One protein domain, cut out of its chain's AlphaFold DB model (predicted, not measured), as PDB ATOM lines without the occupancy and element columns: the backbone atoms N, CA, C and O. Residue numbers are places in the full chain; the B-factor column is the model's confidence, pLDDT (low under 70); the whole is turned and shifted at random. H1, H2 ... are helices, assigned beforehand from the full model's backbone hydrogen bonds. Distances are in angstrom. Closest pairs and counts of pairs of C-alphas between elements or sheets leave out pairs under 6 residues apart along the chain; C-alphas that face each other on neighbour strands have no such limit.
ATOM      1  N   THR A  58     159.236 130.028 142.775       96.50
ATOM      2  CA  THR A  58     159.836 130.066 141.437       96.50
ATOM      3  C   THR A  58     159.259 128.955 140.573       96.50
ATOM      4  O   THR A  58     158.730 129.228 139.497       96.50
ATOM      5  N   SER A  59     159.271 127.718 141.073       96.44
ATOM      6  CA  SER A  59     158.707 126.561 140.370       96.44
ATOM      7  C   SER A  59     157.204 126.705 140.129       96.44
ATOM      8  O   SER A  59     156.722 126.449 139.023       96.44
ATOM      9  N   ILE A  60     156.451 127.191 141.123       97.38
ATOM     10  CA  ILE A  60     155.012 127.451 140.965       97.38
ATOM     11  C   ILE A  60     154.778 128.517 139.887       97.38
ATOM     12  O   ILE A  60     153.934 128.330 139.013       97.38
ATOM     13  N   THR A  61     155.536 129.618 139.911       98.12
ATOM     14  CA  THR A  61     155.403 130.684 138.907       98.12
ATOM     15  C   THR A  61     155.738 130.174 137.513       98.12
ATOM     16  O   THR A  61     155.011 130.490 136.575       98.12
ATOM     17  N   GLN A  62     156.788 129.361 137.368       97.56
ATOM     18  CA  GLN A  62     157.160 128.789 136.079       97.56
ATOM     19  C   GLN A  62     156.020 127.945 135.503       97.56
ATOM     20  O   GLN A  62     155.588 128.201 134.385       97.56
ATOM     21  N   LYS A  63     155.447 127.033 136.300       97.44
ATOM     22  CA  LYS A  63     154.294 126.220 135.877       97.44
ATOM     23  C   LYS A  63     153.087 127.070 135.485       97.44
ATOM     24  O   LYS A  63     152.390 126.759 134.524       97.44
ATOM     25  N   VAL A  64     152.829 128.150 136.224       98.19
ATOM     26  CA  VAL A  64     151.765 129.096 135.870       98.19
ATOM     27  C   VAL A  64     152.081 129.767 134.534       98.19
ATOM     28  O   VAL A  64     151.223 129.771 133.660       98.19
ATOM     29  N   ASN A  65     153.296 130.272 134.324       98.06
ATOM     30  CA  ASN A  65     153.702 130.913 133.070       98.06
ATOM     31  C   ASN A  65     153.646 129.968 131.863       98.06
ATOM     32  O   ASN A  65     153.214 130.395 130.788       98.06
ATOM     33  N   ASP A  66     154.015 128.698 132.041       97.06
ATOM     34  CA  ASP A  66     153.882 127.670 131.007       97.06
ATOM     35  C   ASP A  66     152.413 127.569 130.565       97.06
ATOM     36  O   ASP A  66     152.111 127.635 129.377       97.06
ATOM     37  N   ILE A  67     151.472 127.542 131.514       96.81
ATOM     38  CA  ILE A  67     150.029 127.551 131.234       96.81
ATOM     39  C   ILE A  67     149.564 128.863 130.588       96.81
ATOM     40  O   ILE A  67     148.779 128.841 129.638       96.81
ATOM     41  N   LEU A  68     150.012 130.015 131.092       96.81
ATOM     42  CA  LEU A  68     149.583 131.321 130.586       96.81
ATOM     43  C   LEU A  68     149.950 131.493 129.111       96.81
ATOM     44  O   LEU A  68     149.119 131.928 128.312       96.81
ATOM     45  N   THR A  69     151.160 131.079 128.747       95.31
ATOM     46  CA  THR A  69     151.734 131.303 127.416       95.31
ATOM     47  C   THR A  69     151.462 130.173 126.423       95.31
ATOM     48  O   THR A  69     151.563 130.392 125.212       95.31
ATOM     49  N   LYS A  70     151.073 128.979 126.901       91.69
ATOM     50  CA  LYS A  70     150.757 127.824 126.052       91.69
ATOM     51  C   LYS A  70     149.674 128.179 125.046       91.69
ATOM     52  O   LYS A  70     148.593 128.640 125.409       91.69
ATOM     53  N   THR A  71     149.968 127.939 123.774       85.44
ATOM     54  CA  THR A  71     149.010 128.111 122.682       85.44
ATOM     55  C   THR A  71     148.310 126.788 122.429       85.44
ATOM     56  O   THR A  71     148.958 125.746 122.354       85.44
ATOM     57  N   ILE A  72     146.988 126.838 122.295       79.75
ATOM     58  CA  ILE A  72     146.177 125.695 121.888       79.75
ATOM     59  C   ILE A  72     145.441 126.112 120.641       79.75
ATOM     60  O   ILE A  72     144.670 127.069 120.666       79.75
ATOM     61  N   THR A  73     145.721 125.412 119.554       68.88
ATOM     62  CA  THR A  73     145.033 125.625 118.291       68.88
ATOM     63  C   THR A  73     143.878 124.632 118.237       68.88
ATOM     64  O   THR A  73     144.137 123.427 118.283       68.88
ATOM     65  N   PRO A  74     142.617 125.088 118.190       65.12
ATOM     66  CA  PRO A  74     141.518 124.184 117.899       65.12
ATOM     67  C   PRO A  74     141.679 123.655 116.468       65.12
ATOM     68  O   PRO A  74     142.138 124.385 115.588       65.12
ATOM     69  N   THR A  75     141.331 122.386 116.240       64.94
ATOM     70  CA  THR A  75     141.462 121.751 114.916       64.94
ATOM     71  C   THR A  75     140.569 122.440 113.876       64.94
ATOM     72  O   THR A  75     140.963 122.587 112.722       64.94
ATOM     73  N   ILE A  76     139.413 122.955 114.313       68.81
ATOM     74  CA  ILE A  76     138.451 123.727 113.518       68.81
ATOM     75  C   ILE A  76     138.142 125.052 114.222       68.81
ATOM     76  O   ILE A  76     138.058 125.120 115.450       68.81
ATOM     77  N   GLN A  77     137.940 126.120 113.444       70.25
ATOM     78  CA  GLN A  77     137.405 127.386 113.949       70.25
ATOM     79  C   GLN A  77     135.914 127.499 113.632       70.25
ATOM     80  O   GLN A  77     135.532 127.496 112.468       70.25
ATOM     81  N   LEU A  78     135.091 127.671 114.671       78.81
ATOM     82  CA  LEU A  78     133.670 128.006 114.552       78.81
ATOM     83  C   LEU A  78     133.487 129.495 114.881       78.81
ATOM     84  O   LEU A  78     133.502 129.841 116.068       78.81
ATOM     85  N   PRO A  79     133.378 130.397 113.883       81.06
ATOM     86  CA  PRO A  79     133.400 131.850 114.091       81.06
ATOM     87  C   PRO A  79     132.326 132.343 115.064       81.06
ATOM     88  O   PRO A  79     132.547 133.277 115.837       81.06
ATOM     89  N   GLU A  80     131.161 131.700 115.049       84.62
ATOM     90  CA  GLU A  80     130.026 132.035 115.894       84.62
ATOM     91  C   GLU A  80     130.283 131.747 117.376       84.62
ATOM     92  O   GLU A  80     129.778 132.500 118.213       84.62
ATOM     93  N   ILE A  81     131.098 130.734 117.703       82.75
ATOM     94  CA  ILE A  81     131.574 130.442 119.066       82.75
ATOM     95  C   ILE A  81     132.801 131.308 119.366       82.75
ATOM     96  O   ILE A  81     132.846 132.013 120.380       82.75
ATOM     97  N   GLY A  82     133.765 131.303 118.445       73.31
ATOM     98  CA  GLY A  82     134.995 132.074 118.506       73.31
ATOM     99  C   GLY A  82     135.748 131.880 119.822       73.31
ATOM    100  O   GLY A  82     135.658 130.844 120.482       73.31
ATOM    101  N   ASN A  83     136.470 132.920 120.233       68.75
ATOM    102  CA  ASN A  83     137.218 132.946 121.490       68.75
ATOM    103  C   ASN A  83     136.398 133.495 122.676       68.75
ATOM    104  O   ASN A  83     136.951 134.094 123.599       68.75
ATOM    105  N   ASN A  84     135.069 133.350 122.636       76.25
ATOM    106  CA  ASN A  84     134.191 133.842 123.692       76.25
ATOM    107  C   ASN A  84     133.968 132.750 124.770       76.25
ATOM    108  O   ASN A  84     133.384 131.710 124.453       76.25
ATOM    109  N   PRO A  85     134.366 132.990 126.037       72.12
ATOM    110  CA  PRO A  85     134.249 132.014 127.124       72.12
ATOM    111  C   PRO A  85     132.819 131.521 127.365       72.12
ATOM    112  O   PRO A  85     132.594 130.336 127.593       72.12
ATOM    113  N   GLU A  86     131.845 132.428 127.314       81.19
ATOM    114  CA  GLU A  86     130.438 132.130 127.583       81.19
ATOM    115  C   GLU A  86     129.845 131.294 126.453       81.19
ATOM    116  O   GLU A  86     129.146 130.318 126.709       81.19
ATOM    117  N   LYS A  87     130.193 131.613 125.203       86.25
ATOM    118  CA  LYS A  87     129.769 130.822 124.043       86.25
ATOM    119  C   LYS A  87     130.396 129.433 124.031       86.25
ATOM    120  O   LYS A  87     129.715 128.471 123.698       86.25
ATOM    121  N   GLN A  88     131.668 129.308 124.412       79.19
ATOM    122  CA  GLN A  88     132.331 128.009 124.539       79.19
ATOM    123  C   GLN A  88     131.724 127.180 125.675       79.19
ATOM    124  O   GLN A  88     131.455 125.998 125.486       79.19
ATOM    125  N   ALA A  89     131.459 127.793 126.832       80.81
ATOM    126  CA  ALA A  89     130.782 127.128 127.941       80.81
ATOM    127  C   ALA A  89     129.367 126.679 127.548       80.81
ATOM    128  O   ALA A  89     128.996 125.539 127.815       80.81
ATOM    129  N   PHE A  90     128.615 127.534 126.851       89.88
ATOM    130  CA  PHE A  90     127.299 127.205 126.311       89.88
ATOM    131  C   PHE A  90     127.363 126.055 125.304       89.88
ATOM    132  O   PHE A  90     126.590 125.111 125.419       89.88
ATOM    133  N   ALA A  91     128.300 126.089 124.353       88.19
ATOM    134  CA  ALA A  91     128.474 125.020 123.374       88.19
ATOM    135  C   ALA A  91     128.823 123.688 124.052       88.19
ATOM    136  O   ALA A  91     128.235 122.661 123.726       88.19
ATOM    137  N   LYS A  92     129.720 123.711 125.045       83.25
ATOM    138  CA  LYS A  92     130.134 122.517 125.786       83.25
ATOM    139  C   LYS A  92     129.010 121.946 126.654       83.25
ATOM    140  O   LYS A  92     128.821 120.733 126.678       83.25
ATOM    141  N   GLU A  93     128.252 122.794 127.347       88.81
ATOM    142  CA  GLU A  93     127.081 122.342 128.106       88.81
ATOM    143  C   GLU A  93     125.990 121.839 127.155       88.81
ATOM    144  O   GLU A  93     125.403 120.793 127.402       88.81
ATOM    145  N   GLY A  94     125.801 122.507 126.013       91.94
ATOM    146  CA  GLY A  94     124.957 122.049 124.914       91.94
ATOM    147  C   GLY A  94     125.316 120.630 124.476       91.94
ATOM    148  O   GLY A  94     124.450 119.764 124.480       91.94
ATOM    149  N   MET A  95     126.589 120.351 124.193       89.56
ATOM    150  CA  MET A  95     127.044 118.997 123.849       89.56
ATOM    151  C   MET A  95     126.787 117.965 124.952       89.56
ATOM    152  O   MET A  95     126.612 116.791 124.656       89.56
ATOM    153  N   LYS A  96     126.794 118.381 126.222       90.44
ATOM    154  CA  LYS A  96     126.600 117.494 127.374       90.44
ATOM    155  C   LYS A  96     125.129 117.162 127.634       90.44
ATOM    156  O   LYS A  96     124.842 116.069 128.114       90.44
ATOM    157  N   VAL A  97     124.217 118.103 127.384       93.62
ATOM    158  CA  VAL A  97     122.780 117.925 127.664       93.62
ATOM    159  C   VAL A  97     122.003 117.308 126.504       93.62
ATOM    160  O   VAL A  97     120.890 116.845 126.726       93.62
ATOM    161  N   HIS A  98     122.574 117.294 125.296       94.38
ATOM    162  CA  HIS A  98     121.995 116.608 124.141       94.38
ATOM    163  C   HIS A  98     122.660 115.252 123.929       94.38
ATOM    164  O   HIS A  98     123.864 115.093 124.138       94.38
ATOM    165  N   ASN A  99     121.884 114.284 123.458       92.00
ATOM    166  CA  ASN A  99     122.385 112.990 123.032       92.00
ATOM    167  C   ASN A  99     122.615 112.988 121.514       92.00
ATOM    168  O   ASN A  99     121.686 113.195 120.734       92.00
ATOM    169  N   ARG A 100     123.858 112.717 121.104       90.88
ATOM    170  CA  ARG A 100     124.292 112.719 119.699       90.88
ATOM    171  C   ARG A 100     123.504 111.754 118.802       90.88
ATOM    172  O   ARG A 100     123.342 112.050 117.623       90.88
ATOM    173  N   ASP A 101     123.013 110.643 119.348       89.12
ATOM    174  CA  ASP A 101     122.349 109.583 118.582       89.12
ATOM    175  C   ASP A 101     120.824 109.759 118.508       89.12
ATOM    176  O   ASP A 101     120.187 109.237 117.593       89.12
ATOM    177  N   THR A 102     120.219 110.466 119.470       91.62
ATOM    178  CA  THR A 102     118.752 110.582 119.571       91.62
ATOM    179  C   THR A 102     118.216 111.987 119.326       91.62
ATOM    180  O   THR A 102     117.070 112.130 118.889       91.62
ATOM    181  N   ASP A 103     119.009 113.027 119.586       92.75
ATOM    182  CA  ASP A 103     118.537 114.408 119.533       92.75
ATOM    183  C   ASP A 103     118.877 115.065 118.196       92.75
ATOM    184  O   ASP A 103     120.016 115.434 117.917       92.75
ATOM    185  N   ASN A 104     117.844 115.303 117.389       92.44
ATOM    186  CA  ASN A 104     117.980 115.920 116.064       92.44
ATOM    187  C   ASN A 104     117.755 117.443 116.075       92.44
ATOM    188  O   ASN A 104     117.843 118.099 115.034       92.44
ATOM    189  N   LYS A 105     117.407 118.018 117.233       94.12
ATOM    190  CA  LYS A 105     117.130 119.450 117.405       94.12
ATOM    191  C   LYS A 105     117.703 119.966 118.716       94.12
ATOM    192  O   LYS A 105     117.645 119.288 119.736       94.12
ATOM    193  N   CYS A 106     118.186 121.201 118.693       93.56
ATOM    194  CA  CYS A 106     118.662 121.894 119.875       93.56
ATOM    195  C   CYS A 106     117.487 122.226 120.807       93.56
ATOM    196  O   CYS A 106     116.557 122.926 120.411       93.56
ATOM    197  N   ALA A 107     117.564 121.798 122.063       94.38
ATOM    198  CA  ALA A 107     116.598 122.077 123.118       94.38
ATOM    199  C   ALA A 107     116.470 123.574 123.449       94.38
ATOM    200  O   ALA A 107     115.463 123.987 124.015       94.38
ATOM    201  N   PHE A 108     117.466 124.397 123.095       94.75
ATOM    202  CA  PHE A 108     117.428 125.842 123.325       94.75
ATOM    203  C   PHE A 108     116.719 126.609 122.198       94.75
ATOM    204  O   PHE A 108     115.790 127.364 122.464       94.75
ATOM    205  N   CYS A 109     117.148 126.436 120.941       94.12
ATOM    206  CA  CYS A 109     116.653 127.243 119.814       94.12
ATOM    207  C   CYS A 109     115.787 126.475 118.804       94.12
ATOM    208  O   CYS A 109     115.273 127.076 117.864       94.12
ATOM    209  N   GLY A 110     115.652 125.154 118.945       93.38
ATOM    210  CA  GLY A 110     114.921 124.295 118.008       93.38
ATOM    211  C   GLY A 110     115.619 124.045 116.664       93.38
ATOM    212  O   GLY A 110     115.062 123.333 115.827       93.38
ATOM    213  N   GLY A 111     116.813 124.609 116.446       93.50
ATOM    214  CA  GLY A 111     117.609 124.403 115.232       93.50
ATOM    215  C   GLY A 111     118.101 122.956 115.079       93.50
ATOM    216  O   GLY A 111     118.204 122.250 116.083       93.50
ATOM    217  N   PRO A 112     118.396 122.493 113.851       92.31
ATOM    218  CA  PRO A 112     118.830 121.119 113.607       92.31
ATOM    219  C   PRO A 112     120.215 120.839 114.212       92.31
ATOM    220  O   PRO A 112     121.122 121.664 114.101       92.31
ATOM    221  N   LEU A 113     120.381 119.662 114.818       92.25
ATOM    222  CA  LEU A 113     121.676 119.134 115.263       92.25
ATOM    223  C   LEU A 113     122.143 118.072 114.265       92.25
ATOM    224  O   LEU A 113     121.790 116.904 114.389       92.25
ATOM    225  N   THR A 114     122.875 118.490 113.233       93.06
ATOM    226  CA  THR A 114     123.351 117.562 112.197       93.06
ATOM    227  C   THR A 114     124.602 116.799 112.655       93.06
ATOM    228  O   THR A 114     125.315 117.278 113.545       93.06
ATOM    229  N   PRO A 115     124.905 115.633 112.056       90.19
ATOM    230  CA  PRO A 115     126.152 114.912 112.319       90.19
ATOM    231  C   PRO A 115     127.398 115.782 112.109       90.19
ATOM    232  O   PRO A 115     128.278 115.799 112.965       90.19
ATOM    233  N   GLU A 116     127.424 116.584 111.042       89.62
ATOM    234  CA  GLU A 116     128.535 117.492 110.735       89.62
ATOM    235  C   GLU A 116     128.722 118.519 111.852       89.62
ATOM    236  O   GLU A 116     129.845 118.797 112.267       89.62
ATOM    237  N   ARG A 117     127.619 119.040 112.408       88.75
ATOM    238  CA  ARG A 117     127.682 119.989 113.519       88.75
ATOM    239  C   ARG A 117     128.247 119.354 114.788       88.75
ATOM    240  O   ARG A 117     128.976 120.008 115.536       88.75
ATOM    241  N   TRP A 118     127.906 118.097 115.052       89.44
ATOM    242  CA  TRP A 118     128.486 117.346 116.161       89.44
ATOM    243  C   TRP A 118     129.985 117.120 115.978       89.44
ATOM    244  O   TRP A 118     130.726 117.241 116.955       89.44
ATOM    245  N   ASP A 119     130.433 116.832 114.760       86.94
ATOM    246  CA  ASP A 119     131.852 116.646 114.448       86.94
ATOM    247  C   ASP A 119     132.638 117.951 114.585       86.94
ATOM    248  O   ASP A 119     133.632 117.984 115.306       86.94
ATOM    249  N   GLU A 120     132.130 119.056 114.036       86.62
ATOM    250  CA  GLU A 120     132.692 120.399 114.215       86.62
ATOM    251  C   GLU A 120     132.888 120.770 115.697       86.62
ATOM    252  O   GLU A 120     133.943 121.263 116.105       86.62
ATOM    253  N   LEU A 121     131.865 120.527 116.525       84.88
ATOM    254  CA  LEU A 121     131.912 120.795 117.964       84.88
ATOM    255  C   LEU A 121     132.870 119.842 118.698       84.88
ATOM    256  O   LEU A 121     133.568 120.263 119.622       84.88
ATOM    257  N   SER A 122     132.928 118.573 118.287       81.19
ATOM    258  CA  SER A 122     133.838 117.572 118.863       81.19
ATOM    259  C   SER A 122     135.299 117.897 118.551       81.19
ATOM    260  O   SER A 122     136.150 117.817 119.434       81.19
ATOM    261  N   GLU A 123     135.590 118.340 117.329       79.12
ATOM    262  CA  GLU A 123     136.919 118.797 116.923       79.12
ATOM    263  C   GLU A 123     137.328 120.112 117.600       79.12
ATOM    264  O   GLU A 123     138.503 120.294 117.939       79.12
ATOM    265  N   LEU A 124     136.374 121.013 117.863       76.69
ATOM    266  CA  LEU A 124     136.621 122.234 118.634       76.69
ATOM    267  C   LEU A 124     137.060 121.923 120.078       76.69
ATOM    268  O   LEU A 124     137.958 122.581 120.608       76.69
ATOM    269  N   PHE A 125     136.446 120.922 120.717       73.69
ATOM    270  CA  PHE A 125     136.743 120.500 122.093       73.69
ATOM    271  C   PHE A 125     137.593 119.228 122.174       73.69
ATOM    272  O   PHE A 125     137.441 118.441 123.113       73.69
ATOM    273  N   ASN A 126     138.507 119.058 121.218       74.31
ATOM    274  CA  ASN A 126     139.399 117.907 121.132       74.31
ATOM    275  C   ASN A 126     140.175 117.608 122.440       74.31
ATOM    276  O   ASN A 126     140.220 118.391 123.401       74.31
ATOM    277  N   ASP A 127     140.862 116.465 122.450       72.12
ATOM    278  CA  ASP A 127     141.652 115.993 123.592       72.12
ATOM    279  C   ASP A 127     142.660 117.028 124.112       72.12
ATOM    280  O   ASP A 127     142.910 117.085 125.316       72.12
ATOM    281  N   ALA A 128     143.200 117.896 123.249       75.19
ATOM    282  CA  ALA A 128     144.160 118.923 123.649       75.19
ATOM    283  C   ALA A 128     143.517 120.026 124.507       75.19
ATOM    284  O   ALA A 128     144.083 120.412 125.536       75.19
ATOM    285  N   ALA A 129     142.323 120.502 124.140       78.69
ATOM    286  CA  ALA A 129     141.580 121.481 124.937       78.69
ATOM    287  C   ALA A 129     141.171 120.894 126.299       78.69
ATOM    288  O   ALA A 129     141.329 121.539 127.343       78.69
ATOM    289  N   SER A 130     140.713 119.640 126.306       80.38
ATOM    290  CA  SER A 130     140.342 118.920 127.530       80.38
ATOM    291  C   SER A 130     141.550 118.648 128.440       80.38
ATOM    292  O   SER A 130     141.478 118.870 129.654       80.38
ATOM    293  N   ALA A 131     142.686 118.235 127.873       85.50
ATOM    294  CA  ALA A 131     143.932 118.029 128.609       85.50
ATOM    295  C   ALA A 131     144.437 119.328 129.251       85.50
ATOM    296  O   ALA A 131     144.862 119.324 130.406       85.50
ATOM    297  N   PHE A 132     144.330 120.456 128.549       89.69
ATOM    298  CA  PHE A 132     144.753 121.745 129.083       89.69
ATOM    299  C   PHE A 132     143.851 122.280 130.191       89.69
ATOM    300  O   PHE A 132     144.343 122.788 131.195       89.69
ATOM    301  N   GLN A 133     142.532 122.111 130.077       88.38
ATOM    302  CA  GLN A 133     141.622 122.418 131.184       88.38
ATOM    303  C   GLN A 133     141.974 121.608 132.439       88.38
ATOM    304  O   GLN A 133     141.972 122.141 133.551       88.38
ATOM    305  N   LYS A 134     142.322 120.327 132.268       90.88
ATOM    306  CA  LYS A 134     142.789 119.475 133.367       90.88
ATOM    307  C   LYS A 134     144.103 119.994 133.959       90.88
ATOM    308  O   LYS A 134     144.207 120.082 135.179       90.88
ATOM    309  N   GLU A 135     145.061 120.386 133.125       95.19
ATOM    310  CA  GLU A 135     146.342 120.974 133.540       95.19
ATOM    311  C   GLU A 135     146.152 122.263 134.361       95.19
ATOM    312  O   GLU A 135     146.724 122.399 135.449       95.19
ATOM    313  N   ILE A 136     145.272 123.167 133.909       95.88
ATOM    314  CA  ILE A 136     144.880 124.371 134.657       95.88
ATOM    315  C   ILE A 136     144.285 123.986 136.012       95.88
ATOM    316  O   ILE A 136     144.717 124.499 137.046       95.88
ATOM    317  N   LYS A 137     143.312 123.067 136.034       96.06
ATOM    318  CA  LYS A 137     142.642 122.636 137.269       96.06
ATOM    319  C   LYS A 137     143.627 122.037 138.272       96.06
ATOM    320  O   LYS A 137     143.596 122.414 139.444       96.06
ATOM    321  N   THR A 138     144.510 121.143 137.831       97.50
ATOM    322  CA  THR A 138     145.536 120.530 138.685       97.50
ATOM    323  C   THR A 138     146.512 121.576 139.222       97.50
ATOM    324  O   THR A 138     146.855 121.546 140.404       97.50
ATOM    325  N   THR A 139     146.898 122.560 138.409       97.88
ATOM    326  CA  THR A 139     147.782 123.644 138.864       97.88
ATOM    327  C   THR A 139     147.086 124.556 139.876       97.88
ATOM    328  O   THR A 139     147.672 124.875 140.908       97.88
ATOM    329  N   LYS A 140     145.803 124.895 139.673       97.88
ATOM    330  CA  LYS A 140     144.993 125.622 140.672       97.88
ATOM    331  C   LYS A 140     144.894 124.852 141.990       97.88
ATOM    332  O   LYS A 140     145.013 125.452 143.055       97.88
ATOM    333  N   GLN A 141     144.697 123.533 141.937       97.88
ATOM    334  CA  GLN A 141     144.680 122.683 143.133       97.88
ATOM    335  C   GLN A 141     146.021 122.724 143.875       97.88
ATOM    336  O   GLN A 141     146.022 122.884 145.092       97.88
ATOM    337  N   ASN A 142     147.147 122.654 143.158       97.81
ATOM    338  CA  ASN A 142     148.478 122.770 143.757       97.81
ATOM    339  C   ASN A 142     148.711 124.146 144.418       97.81
ATOM    340  O   ASN A 142     149.139 124.208 145.572       97.81
ATOM    341  N   VAL A 143     148.356 125.246 143.746       98.19
ATOM    342  CA  VAL A 143     148.431 126.602 144.328       98.19
ATOM    343  C   VAL A 143     147.578 126.693 145.599       98.19
ATOM    344  O   VAL A 143     148.043 127.184 146.630       98.19
ATOM    345  N   ASN A 144     146.356 126.159 145.562       97.50
ATOM    346  CA  ASN A 144     145.458 126.159 146.714       97.50
ATOM    347  C   ASN A 144     145.965 125.278 147.865       97.50
ATOM    348  O   ASN A 144     145.776 125.656 149.017       97.50
ATOM    349  N   SER A 145     146.642 124.155 147.597       98.00
ATOM    350  CA  SER A 145     147.245 123.349 148.668       98.00
ATOM    351  C   SER A 145     148.372 124.089 149.387       98.00
ATOM    352  O   SER A 145     148.461 124.014 150.609       98.00
ATOM    353  N   HIS A 146     149.185 124.867 148.662       98.06
ATOM    354  CA  HIS A 146     150.212 125.708 149.284       98.06
ATOM    355  C   HIS A 146     149.593 126.832 150.122       98.06
ATOM    356  O   HIS A 146     150.060 127.103 151.227       98.06
ATOM    357  N   LYS A 147     148.508 127.444 149.635       97.81
ATOM    358  CA  LYS A 147     147.745 128.436 150.400       97.81
ATOM    359  C   LYS A 147     147.165 127.834 151.683       97.81
ATOM    360  O   LYS A 147     147.362 128.404 152.750       97.81
ATOM    361  N   ALA A 148     146.523 126.669 151.594       97.69
ATOM    362  CA  ALA A 148     145.975 125.979 152.756       97.69
ATOM    363  C   ALA A 148     147.074 125.631 153.775       97.69
ATOM    364  O   ALA A 148     146.892 125.853 154.967       97.69
ATOM    365  N   ALA A 149     148.242 125.164 153.319       97.56
ATOM    366  CA  ALA A 149     149.377 124.890 154.201       97.56
ATOM    367  C   ALA A 149     149.846 126.141 154.966       97.56
ATOM    368  O   ALA A 149     150.136 126.048 156.154       97.56
ATOM    369  N   LEU A 150     149.877 127.314 154.319       97.88
ATOM    370  CA  LEU A 150     150.171 128.587 154.990       97.88
ATOM    371  C   LEU A 150     149.084 128.968 155.996       97.88
ATOM    372  O   LEU A 150     149.392 129.425 157.094       97.88
ATOM    373  N   GLU A 151     147.812 128.790 155.640       96.38
ATOM    374  CA  GLU A 151     146.672 129.093 156.511       96.38
ATOM    375  C   GLU A 151     146.709 128.281 157.812       96.38
ATOM    376  O   GLU A 151     146.436 128.859 158.862       96.38
ATOM    377  N   GLN A 152     147.157 127.021 157.754       96.38
ATOM    378  CA  GLN A 152     147.346 126.141 158.917       96.38
ATOM    379  C   GLN A 152     148.554 126.494 159.801       96.38
ATOM    380  O   GLN A 152     148.705 125.917 160.872       96.38
ATOM    381  N   VAL A 153     149.431 127.418 159.388       96.56
ATOM    382  CA  VAL A 153     150.520 127.883 160.261       96.56
ATOM    383  C   VAL A 153     149.926 128.705 161.403       96.56
ATOM    384  O   VAL A 153     149.411 129.807 161.175       96.56
ATOM    385  N   GLU A 154     150.021 128.157 162.612       94.62
ATOM    386  CA  GLU A 154     149.611 128.789 163.864       94.62
ATOM    387  C   GLU A 154     150.715 129.693 164.429       94.62
ATOM    388  O   GLU A 154     151.908 129.500 164.175       94.62
ATOM    389  N   LEU A 155     150.302 130.700 165.200       96.50
ATOM    390  CA  LEU A 155     151.219 131.551 165.948       96.50
ATOM    391  C   LEU A 155     151.630 130.867 167.252       96.50
ATOM    392  O   LEU A 155     150.852 130.150 167.876       96.50
ATOM    393  N   LEU A 156     152.853 131.143 167.680       96.94
ATOM    394  CA  LEU A 156     153.413 130.629 168.921       96.94
ATOM    395  C   LEU A 156     152.771 131.331 170.119       96.94
ATOM    396  O   LEU A 156     152.660 132.557 170.127       96.94
ATOM    397  N   ASN A 157     152.404 130.583 171.157       96.31
ATOM    398  CA  ASN A 157     151.956 131.168 172.416       96.31
ATOM    399  C   ASN A 157     153.175 131.536 173.283       96.31
ATOM    400  O   ASN A 157     153.862 130.623 173.744       96.31
ATOM    401  N   PRO A 158     153.448 132.827 173.572       96.12
ATOM    402  CA  PRO A 158     154.589 133.214 174.405       96.12
ATOM    403  C   PRO A 158     154.587 132.552 175.788       96.12
ATOM    404  O   PRO A 158     155.651 132.282 176.325       96.12
ATOM    405  N   GLN A 159     153.412 132.236 176.345       94.44
ATOM    406  CA  GLN A 159     153.288 131.624 177.674       94.44
ATOM    407  C   GLN A 159     153.778 130.166 177.735       94.44
ATOM    408  O   GLN A 159     153.956 129.632 178.824       94.44
ATOM    409  N   GLU A 160     154.022 129.523 176.589       95.81
ATOM    410  CA  GLU A 160     154.674 128.206 176.526       95.81
ATOM    411  C   GLU A 160     156.210 128.299 176.611       95.81
ATOM    412  O   GLU A 160     156.897 127.279 176.624       95.81
ATOM    413  N   TYR A 161     156.753 129.517 176.673       96.38
ATOM    414  CA  TYR A 161     158.182 129.806 176.729       96.38
ATOM    415  C   TYR A 161     158.518 130.591 177.995       96.38
ATOM    416  O   TYR A 161     157.680 131.300 178.563       96.38
ATOM    417  N   ASN A 173     156.348 135.855 165.652       98.31
ATOM    418  CA  ASN A 173     154.933 135.834 165.268       98.31
ATOM    419  C   ASN A 173     154.563 136.975 164.315       98.31
ATOM    420  O   ASN A 173     153.825 136.763 163.348       98.31
ATOM    421  N   GLN A 174     155.096 138.177 164.545       98.12
ATOM    422  CA  GLN A 174     154.884 139.306 163.645       98.12
ATOM    423  C   GLN A 174     155.494 139.034 162.265       98.12
ATOM    424  O   GLN A 174     154.861 139.292 161.237       98.12
ATOM    425  N   HIS A 175     156.706 138.474 162.226       97.69
ATOM    426  CA  HIS A 175     157.361 138.094 160.980       97.69
ATOM    427  C   HIS A 175     156.602 136.975 160.242       97.69
ATOM    428  O   HIS A 175     156.411 137.065 159.026       97.69
ATOM    429  N   ILE A 176     156.100 135.962 160.960       98.19
ATOM    430  CA  ILE A 176     155.246 134.897 160.406       98.19
ATOM    431  C   ILE A 176     153.991 135.502 159.782       98.19
ATOM    432  O   ILE A 176     153.690 135.204 158.632       98.19
ATOM    433  N   THR A 177     153.297 136.387 160.499       98.19
ATOM    434  CA  THR A 177     152.053 137.016 160.027       98.19
ATOM    435  C   THR A 177     152.288 137.794 158.733       98.19
ATOM    436  O   THR A 177     151.679 137.503 157.706       98.19
ATOM    437  N   ASN A 178     153.259 138.709 158.743       97.69
ATOM    438  CA  ASN A 178     153.555 139.554 157.587       97.69
ATOM    439  C   ASN A 178     154.002 138.732 156.366       97.69
ATOM    440  O   ASN A 178     153.637 139.032 155.226       97.69
ATOM    441  N   SER A 179     154.815 137.697 156.589       97.81
ATOM    442  CA  SER A 179     155.317 136.849 155.507       97.81
ATOM    443  C   SER A 179     154.256 135.905 154.945       97.81
ATOM    444  O   SER A 179     154.187 135.721 153.725       97.81
ATOM    445  N   LYS A 180     153.382 135.375 155.807       97.81
ATOM    446  CA  LYS A 180     152.201 134.589 155.437       97.81
ATOM    447  C   LYS A 180     151.257 135.409 154.563       97.81
ATOM    448  O   LYS A 180     150.883 134.939 153.490       97.81
ATOM    449  N   ASP A 181     150.952 136.644 154.951       97.56
ATOM    450  CA  ASP A 181     150.078 137.531 154.175       97.56
ATOM    451  C   ASP A 181     150.648 137.819 152.782       97.56
ATOM    452  O   ASP A 181     149.945 137.673 151.778       97.56
ATOM    453  N   SER A 182     151.942 138.146 152.697       97.38
ATOM    454  CA  SER A 182     152.633 138.362 151.418       97.38
ATOM    455  C   SER A 182     152.549 137.135 150.500       97.38
ATOM    456  O   SER A 182     152.231 137.253 149.312       97.38
ATOM    457  N   ALA A 183     152.785 135.938 151.045       98.12
ATOM    458  CA  ALA A 183     152.708 134.694 150.290       98.12
ATOM    459  C   ALA A 183     151.282 134.359 149.839       98.12
ATOM    460  O   ALA A 183     151.078 134.012 148.674       98.12
ATOM    461  N   ILE A 184     150.286 134.502 150.717       98.06
ATOM    462  CA  ILE A 184     148.880 134.246 150.385       98.06
ATOM    463  C   ILE A 184     148.399 135.211 149.297       98.06
ATOM    464  O   ILE A 184     147.745 134.781 148.345       98.06
ATOM    465  N   GLN A 185     148.749 136.498 149.383       97.75
ATOM    466  CA  GLN A 185     148.429 137.477 148.342       97.75
ATOM    467  C   GLN A 185     149.036 137.084 146.991       97.75
ATOM    468  O   GLN A 185     148.348 137.133 145.966       97.75
ATOM    469  N   TYR A 186     150.292 136.633 146.981       98.31
ATOM    470  CA  TYR A 186     150.941 136.176 145.758       98.31
ATOM    471  C   TYR A 186     150.265 134.932 145.165       98.31
ATOM    472  O   TYR A 186     149.941 134.916 143.978       98.31
ATOM    473  N   LEU A 187     149.965 133.920 145.984       98.38
ATOM    474  CA  LEU A 187     149.256 132.717 145.537       98.38
ATOM    475  C   LEU A 187     147.845 133.044 145.017       98.38
ATOM    476  O   LEU A 187     147.423 132.493 144.002       98.38
ATOM    477  N   ASN A 188     147.134 133.991 145.641       98.00
ATOM    478  CA  ASN A 188     145.839 134.467 145.145       98.00
ATOM    479  C   ASN A 188     145.965 135.108 143.752       98.00
ATOM    480  O   ASN A 188     145.135 134.827 142.886       98.00
ATOM    481  N   LYS A 189     147.013 135.908 143.505       97.88
ATOM    482  CA  LYS A 189     147.298 136.476 142.175       97.88
ATOM    483  C   LYS A 189     147.505 135.375 141.129       97.88
ATOM    484  O   LYS A 189     146.928 135.448 140.045       97.88
ATOM    485  N   LEU A 190     148.276 134.332 141.452       98.38
ATOM    486  CA  LEU A 190     148.477 133.187 140.554       98.38
ATOM    487  C   LEU A 190     147.158 132.456 140.257       98.38
ATOM    488  O   LEU A 190     146.842 132.190 139.097       98.38
ATOM    489  N   SER A 191     146.342 132.198 141.282       97.69
ATOM    490  CA  SER A 191     145.018 131.580 141.125       97.69
ATOM    491  C   SER A 191     144.060 132.416 140.267       97.69
ATOM    492  O   SER A 191     143.268 131.854 139.503       97.69
ATOM    493  N   GLN A 192     144.125 133.747 140.360       97.25
ATOM    494  CA  GLN A 192     143.347 134.655 139.513       97.25
ATOM    495  C   GLN A 192     143.783 134.570 138.046       97.25
ATOM    496  O   GLN A 192     142.923 134.417 137.179       97.25
ATOM    497  N   LEU A 193     145.092 134.578 137.768       97.25
ATOM    498  CA  LEU A 193     145.632 134.436 136.410       97.25
ATOM    499  C   LEU A 193     145.247 133.093 135.778       97.25
ATOM    500  O   LEU A 193     144.786 133.056 134.639       97.25
ATOM    501  N   LEU A 194     145.340 131.996 136.534       97.38
ATOM    502  CA  LEU A 194     144.876 130.681 136.082       97.38
ATOM    503  C   LEU A 194     143.369 130.677 135.790       97.38
ATOM    504  O   LEU A 194     142.939 130.098 134.798       97.38
ATOM    505  N   SER A 195     142.561 131.347 136.617       94.88
ATOM    506  CA  SER A 195     141.109 131.457 136.398       94.88
ATOM    507  C   SER A 195     140.761 132.334 135.190       94.88
ATOM    508  O   SER A 195     139.768 132.082 134.512       94.88
ATOM    509  N   GLN A 196     141.569 133.353 134.893       93.19
ATOM    510  CA  GLN A 196     141.443 134.136 133.664       93.19
ATOM    511  C   GLN A 196     141.802 133.284 132.441       93.19
ATOM    512  O   GLN A 196     141.043 133.255 131.472       93.19
ATOM    513  N   ARG A 197     142.910 132.535 132.514       91.62
ATOM    514  CA  ARG A 197     143.346 131.625 131.446       91.62
ATOM    515  C   ARG A 197     142.321 130.527 131.169       91.62
ATOM    516  O   ARG A 197     142.071 130.218 130.010       91.62
ATOM    517  N   GLU A 198     141.689 129.995 132.215       89.69
ATOM    518  CA  GLU A 198     140.609 129.003 132.132       89.69
ATOM    519  C   GLU A 198     139.393 129.514 131.356       89.69
ATOM    520  O   GLU A 198     138.779 128.755 130.612       89.69
ATOM    521  N   LYS A 199     139.057 130.802 131.500       85.56
ATOM    522  CA  LYS A 199     137.979 131.428 130.726       85.56
ATOM    523  C   LYS A 199     138.381 131.603 129.261       85.56
ATOM    524  O   LYS A 199     137.545 131.464 128.383       85.56
ATOM    525  N   GLN A 200     139.649 131.888 128.979       84.44
ATOM    526  CA  GLN A 200     140.133 132.248 127.644       84.44
ATOM    527  C   GLN A 200     141.055 131.167 127.055       84.44
ATOM    528  O   GLN A 200     142.214 131.441 126.761       84.44
ATOM    529  N   LEU A 201     140.572 129.929 126.885       81.38
ATOM    530  CA  LEU A 201     141.406 128.740 126.611       81.38
ATOM    531  C   LEU A 201     142.308 128.827 125.373       81.38
ATOM    532  O   LEU A 201     143.430 128.316 125.419       81.38
ATOM    533  N   PHE A 202     141.890 129.524 124.320       80.88
ATOM    534  CA  PHE A 202     142.689 129.661 123.097       80.88
ATOM    535  C   PHE A 202     143.387 131.024 122.977       80.88
ATOM    536  O   PHE A 202     144.011 131.309 121.958       80.88
ATOM    537  N   THR A 203     143.320 131.868 124.012       83.38
ATOM    538  CA  THR A 203     144.042 133.146 124.068       83.38
ATOM    539  C   THR A 203     145.182 133.045 125.069       83.38
ATOM    540  O   THR A 203     144.964 132.783 126.254       83.38
ATOM    541  N   LYS A 204     146.411 133.270 124.599       89.94
ATOM    542  CA  LYS A 204     147.574 133.371 125.484       89.94
ATOM    543  C   LYS A 204     147.462 134.596 126.391       89.94
ATOM    544  O   LYS A 204     146.929 135.630 125.990       89.94
ATOM    545  N   LEU A 205     148.023 134.474 127.582       92.62
ATOM    546  CA  LEU A 205     148.290 135.587 128.481       92.62
ATOM    547  C   LEU A 205     149.802 135.783 128.581       92.62
ATOM    548  O   LEU A 205     150.576 134.851 128.346       92.62
ATOM    549  N   ASP A 206     150.218 136.996 128.925       95.31
ATOM    550  CA  ASP A 206     151.632 137.291 129.122       95.31
ATOM    551  C   ASP A 206     152.169 136.568 130.360       95.31
ATOM    552  O   ASP A 206     151.485 136.430 131.381       95.31
ATOM    553  N   ALA A 207     153.417 136.112 130.267       96.25
ATOM    554  CA  ALA A 207     154.135 135.597 131.419       96.25
ATOM    555  C   ALA A 207     154.346 136.714 132.447       96.25
ATOM    556  O   ALA A 207     154.583 137.874 132.104       96.25
ATOM    557  N   ILE A 208     154.317 136.345 133.722       96.19
ATOM    558  CA  ILE A 208     154.626 137.256 134.817       96.19
ATOM    559  C   ILE A 208     156.028 136.990 135.358       96.19
ATOM    560  O   ILE A 208     156.501 135.852 135.398       96.19
ATOM    561  N   ALA A 209     156.689 138.042 135.836       94.38
ATOM    562  CA  ALA A 209     157.881 137.870 136.652       94.38
ATOM    563  C   ALA A 209     157.523 137.138 137.955       94.38
ATOM    564  O   ALA A 209     156.462 137.381 138.542       94.38
ATOM    565  N   CYS A 210     158.428 136.277 138.425       90.88
ATOM    566  CA  CYS A 210     158.282 135.649 139.730       90.88
ATOM    567  C   CYS A 210     158.313 136.716 140.818       90.88
ATOM    568  O   CYS A 210     159.344 137.353 141.056       90.88
ATOM    569  N   GLY A 211     157.180 136.883 141.499       82.88
ATOM    570  CA  GLY A 211     157.141 137.635 142.740       82.88
ATOM    571  C   GLY A 211     158.112 137.019 143.742       82.88
ATOM    572  O   GLY A 211     158.383 135.820 143.712       82.88
ATOM    573  N   GLN A 212     158.633 137.845 144.640       88.56
ATOM    574  CA  GLN A 212     159.477 137.398 145.744       88.56
ATOM    575  C   GLN A 212     158.713 137.598 147.057       88.56
ATOM    576  O   GLN A 212     158.986 138.576 147.756       88.56
ATOM    577  N   PRO A 213     157.727 136.736 147.396       93.81
ATOM    578  CA  PRO A 213     157.092 136.799 148.703       93.81
ATOM    579  C   PRO A 213     158.130 136.712 149.816       93.81
ATOM    580  O   PRO A 213     159.140 136.008 149.697       93.81
ATOM    581  N   SER A 214     157.863 137.400 150.921       95.19
ATOM    582  CA  SER A 214     158.759 137.410 152.080       95.19
ATOM    583  C   SER A 214     158.775 136.084 152.849       95.19
ATOM    584  O   SER A 214     159.639 135.895 153.700       95.19
ATOM    585  N   TRP A 215     157.876 135.143 152.538       97.50
ATOM    586  CA  TRP A 215     157.875 133.801 153.122       97.50
ATOM    587  C   TRP A 215     159.148 133.023 152.775       97.50
ATOM    588  O   TRP A 215     159.372 132.636 151.624       97.50
ATOM    589  N   LYS A 216     159.973 132.778 153.797       96.12
ATOM    590  CA  LYS A 216     161.227 132.015 153.735       96.12
ATOM    591  C   LYS A 216     161.231 130.989 154.867       96.12
ATOM    592  O   LYS A 216     161.588 131.308 156.000       96.12
ATOM    593  N   ALA A 217     160.744 129.785 154.560       96.50
ATOM    594  CA  ALA A 217     160.527 128.723 155.543       96.50
ATOM    595  C   ALA A 217     161.816 128.320 156.271       96.50
ATOM    596  O   ALA A 217     161.794 128.120 157.474       96.50
ATOM    597  N   ASP A 218     162.938 128.279 155.556       96.19
ATOM    598  CA  ASP A 218     164.280 128.023 156.080       96.19
ATOM    599  C   ASP A 218     164.697 129.043 157.149       96.19
ATOM    600  O   ASP A 218     165.118 128.666 158.239       96.19
ATOM    601  N   LYS A 219     164.517 130.339 156.873       96.12
ATOM    602  CA  LYS A 219     164.849 131.409 157.826       96.12
ATOM    603  C   LYS A 219     163.914 131.419 159.030       96.12
ATOM    604  O   LYS A 219     164.358 131.637 160.153       96.12
ATOM    605  N   LEU A 220     162.620 131.189 158.800       97.25
ATOM    606  CA  LEU A 220     161.637 131.052 159.876       97.25
ATOM    607  C   LEU A 220     161.976 129.864 160.779       97.25
ATOM    608  O   LEU A 220     161.970 130.014 161.998       97.25
TER     609      LEU A 220
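This is residues 58 to 161 and 173 to 220 of the 288 residues of the protein "AAA_13 domain-containing protein" of Bifidobacterium pullorum subsp. gallinarum (UniProt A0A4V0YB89). Two long helices, H4 and H5, run side by side in opposite directions, and the shorter H1 packs on both to make a three-helix bundle, up and down, each helix running against the one before it. Beyond one end of this bundle H2, H3 and the loop of residues 98 to 114 form a small head; towards the other end lie the short H6, near H5, and residues 152 to 161, which run on from H4 to a cut. The printed part has 152 residues with six named helices, H1 to H6 in order along the chain, and no named strand; the class is all helix. The whole is loose, with a radius of gyration of the C-alphas of 21.6 A, and is a rod spanning 74 by 30 by 20 A.

H1 is residues 58 to 69, 16.2 A from first to last C-alpha, and begins at C-alpha 58 (159.836, 130.066, 141.437). H2 is residues 85 to 97, 18.2 A long, and H3 is residues 115 to 124, 14.3 A long. H4, residues 127 to 151, measures 35.8 A and begins at C-alpha 127 (141.652, 115.993, 123.592). H5, residues 173 to 199, is the longest helix by residues and measures 38.7 A. H6, residues 217 to 220, measures 5.0 A and ends at C-alpha 220 (161.637, 131.052, 159.876).

H4 and H5 touch, with C-alphas of Lys 147 and Ile 184 closest at 5.9 A, at a shallow tilt of 14 degrees, opposite ways. H1 touches residues 135 to 143 of H4 alone, closest at the C-alphas of Ile 67 and Ile 136, 7.0 A; the tilt is shallow, 31 degrees, opposite ways. H1 also touches residues 190 to 197 of H5 alone, closest at the C-alphas of Leu 68 and Arg 197, 6.3 A; the tilt is shallow, 19 degrees, the same way. H2, with residues 91 to 95 alone, only just touches H3, with 3 pairs of C-alphas within 8 A; the closest, Ala 91 and Leu 121, are 7.7 A apart, at a steep tilt of 49 degrees, opposite ways. H2 and H5 are close but not clearly touching, with the C-alphas of Pro 85 and Lys 199 closest at 5.2 A. H5 and H6 are also close but not clearly touching, with the C-alphas of Ile 176 and Leu 220 closest at 7.5 A. H3 and H4 are apart, and so are H2 and H4. In H1, H2, H3, H4 and H5 every O i to N i+4 pair is within hydrogen-bond range; H6 is too short for such a pair.

The two C-alphas farthest apart, those of Pro 112 and Tyr 161, are 74.9 A apart. Residues 162 to 172 are not printed, and C-alphas 161 and 173 are 13.4 A apart across this cut. The links H1 to H2, H2 to H3 and H5 to H6 are long, and H3 to H4 is tight. The mean pLDDT of the printed part is 90.9; residues 73 to 76 and residue 83 are under 70.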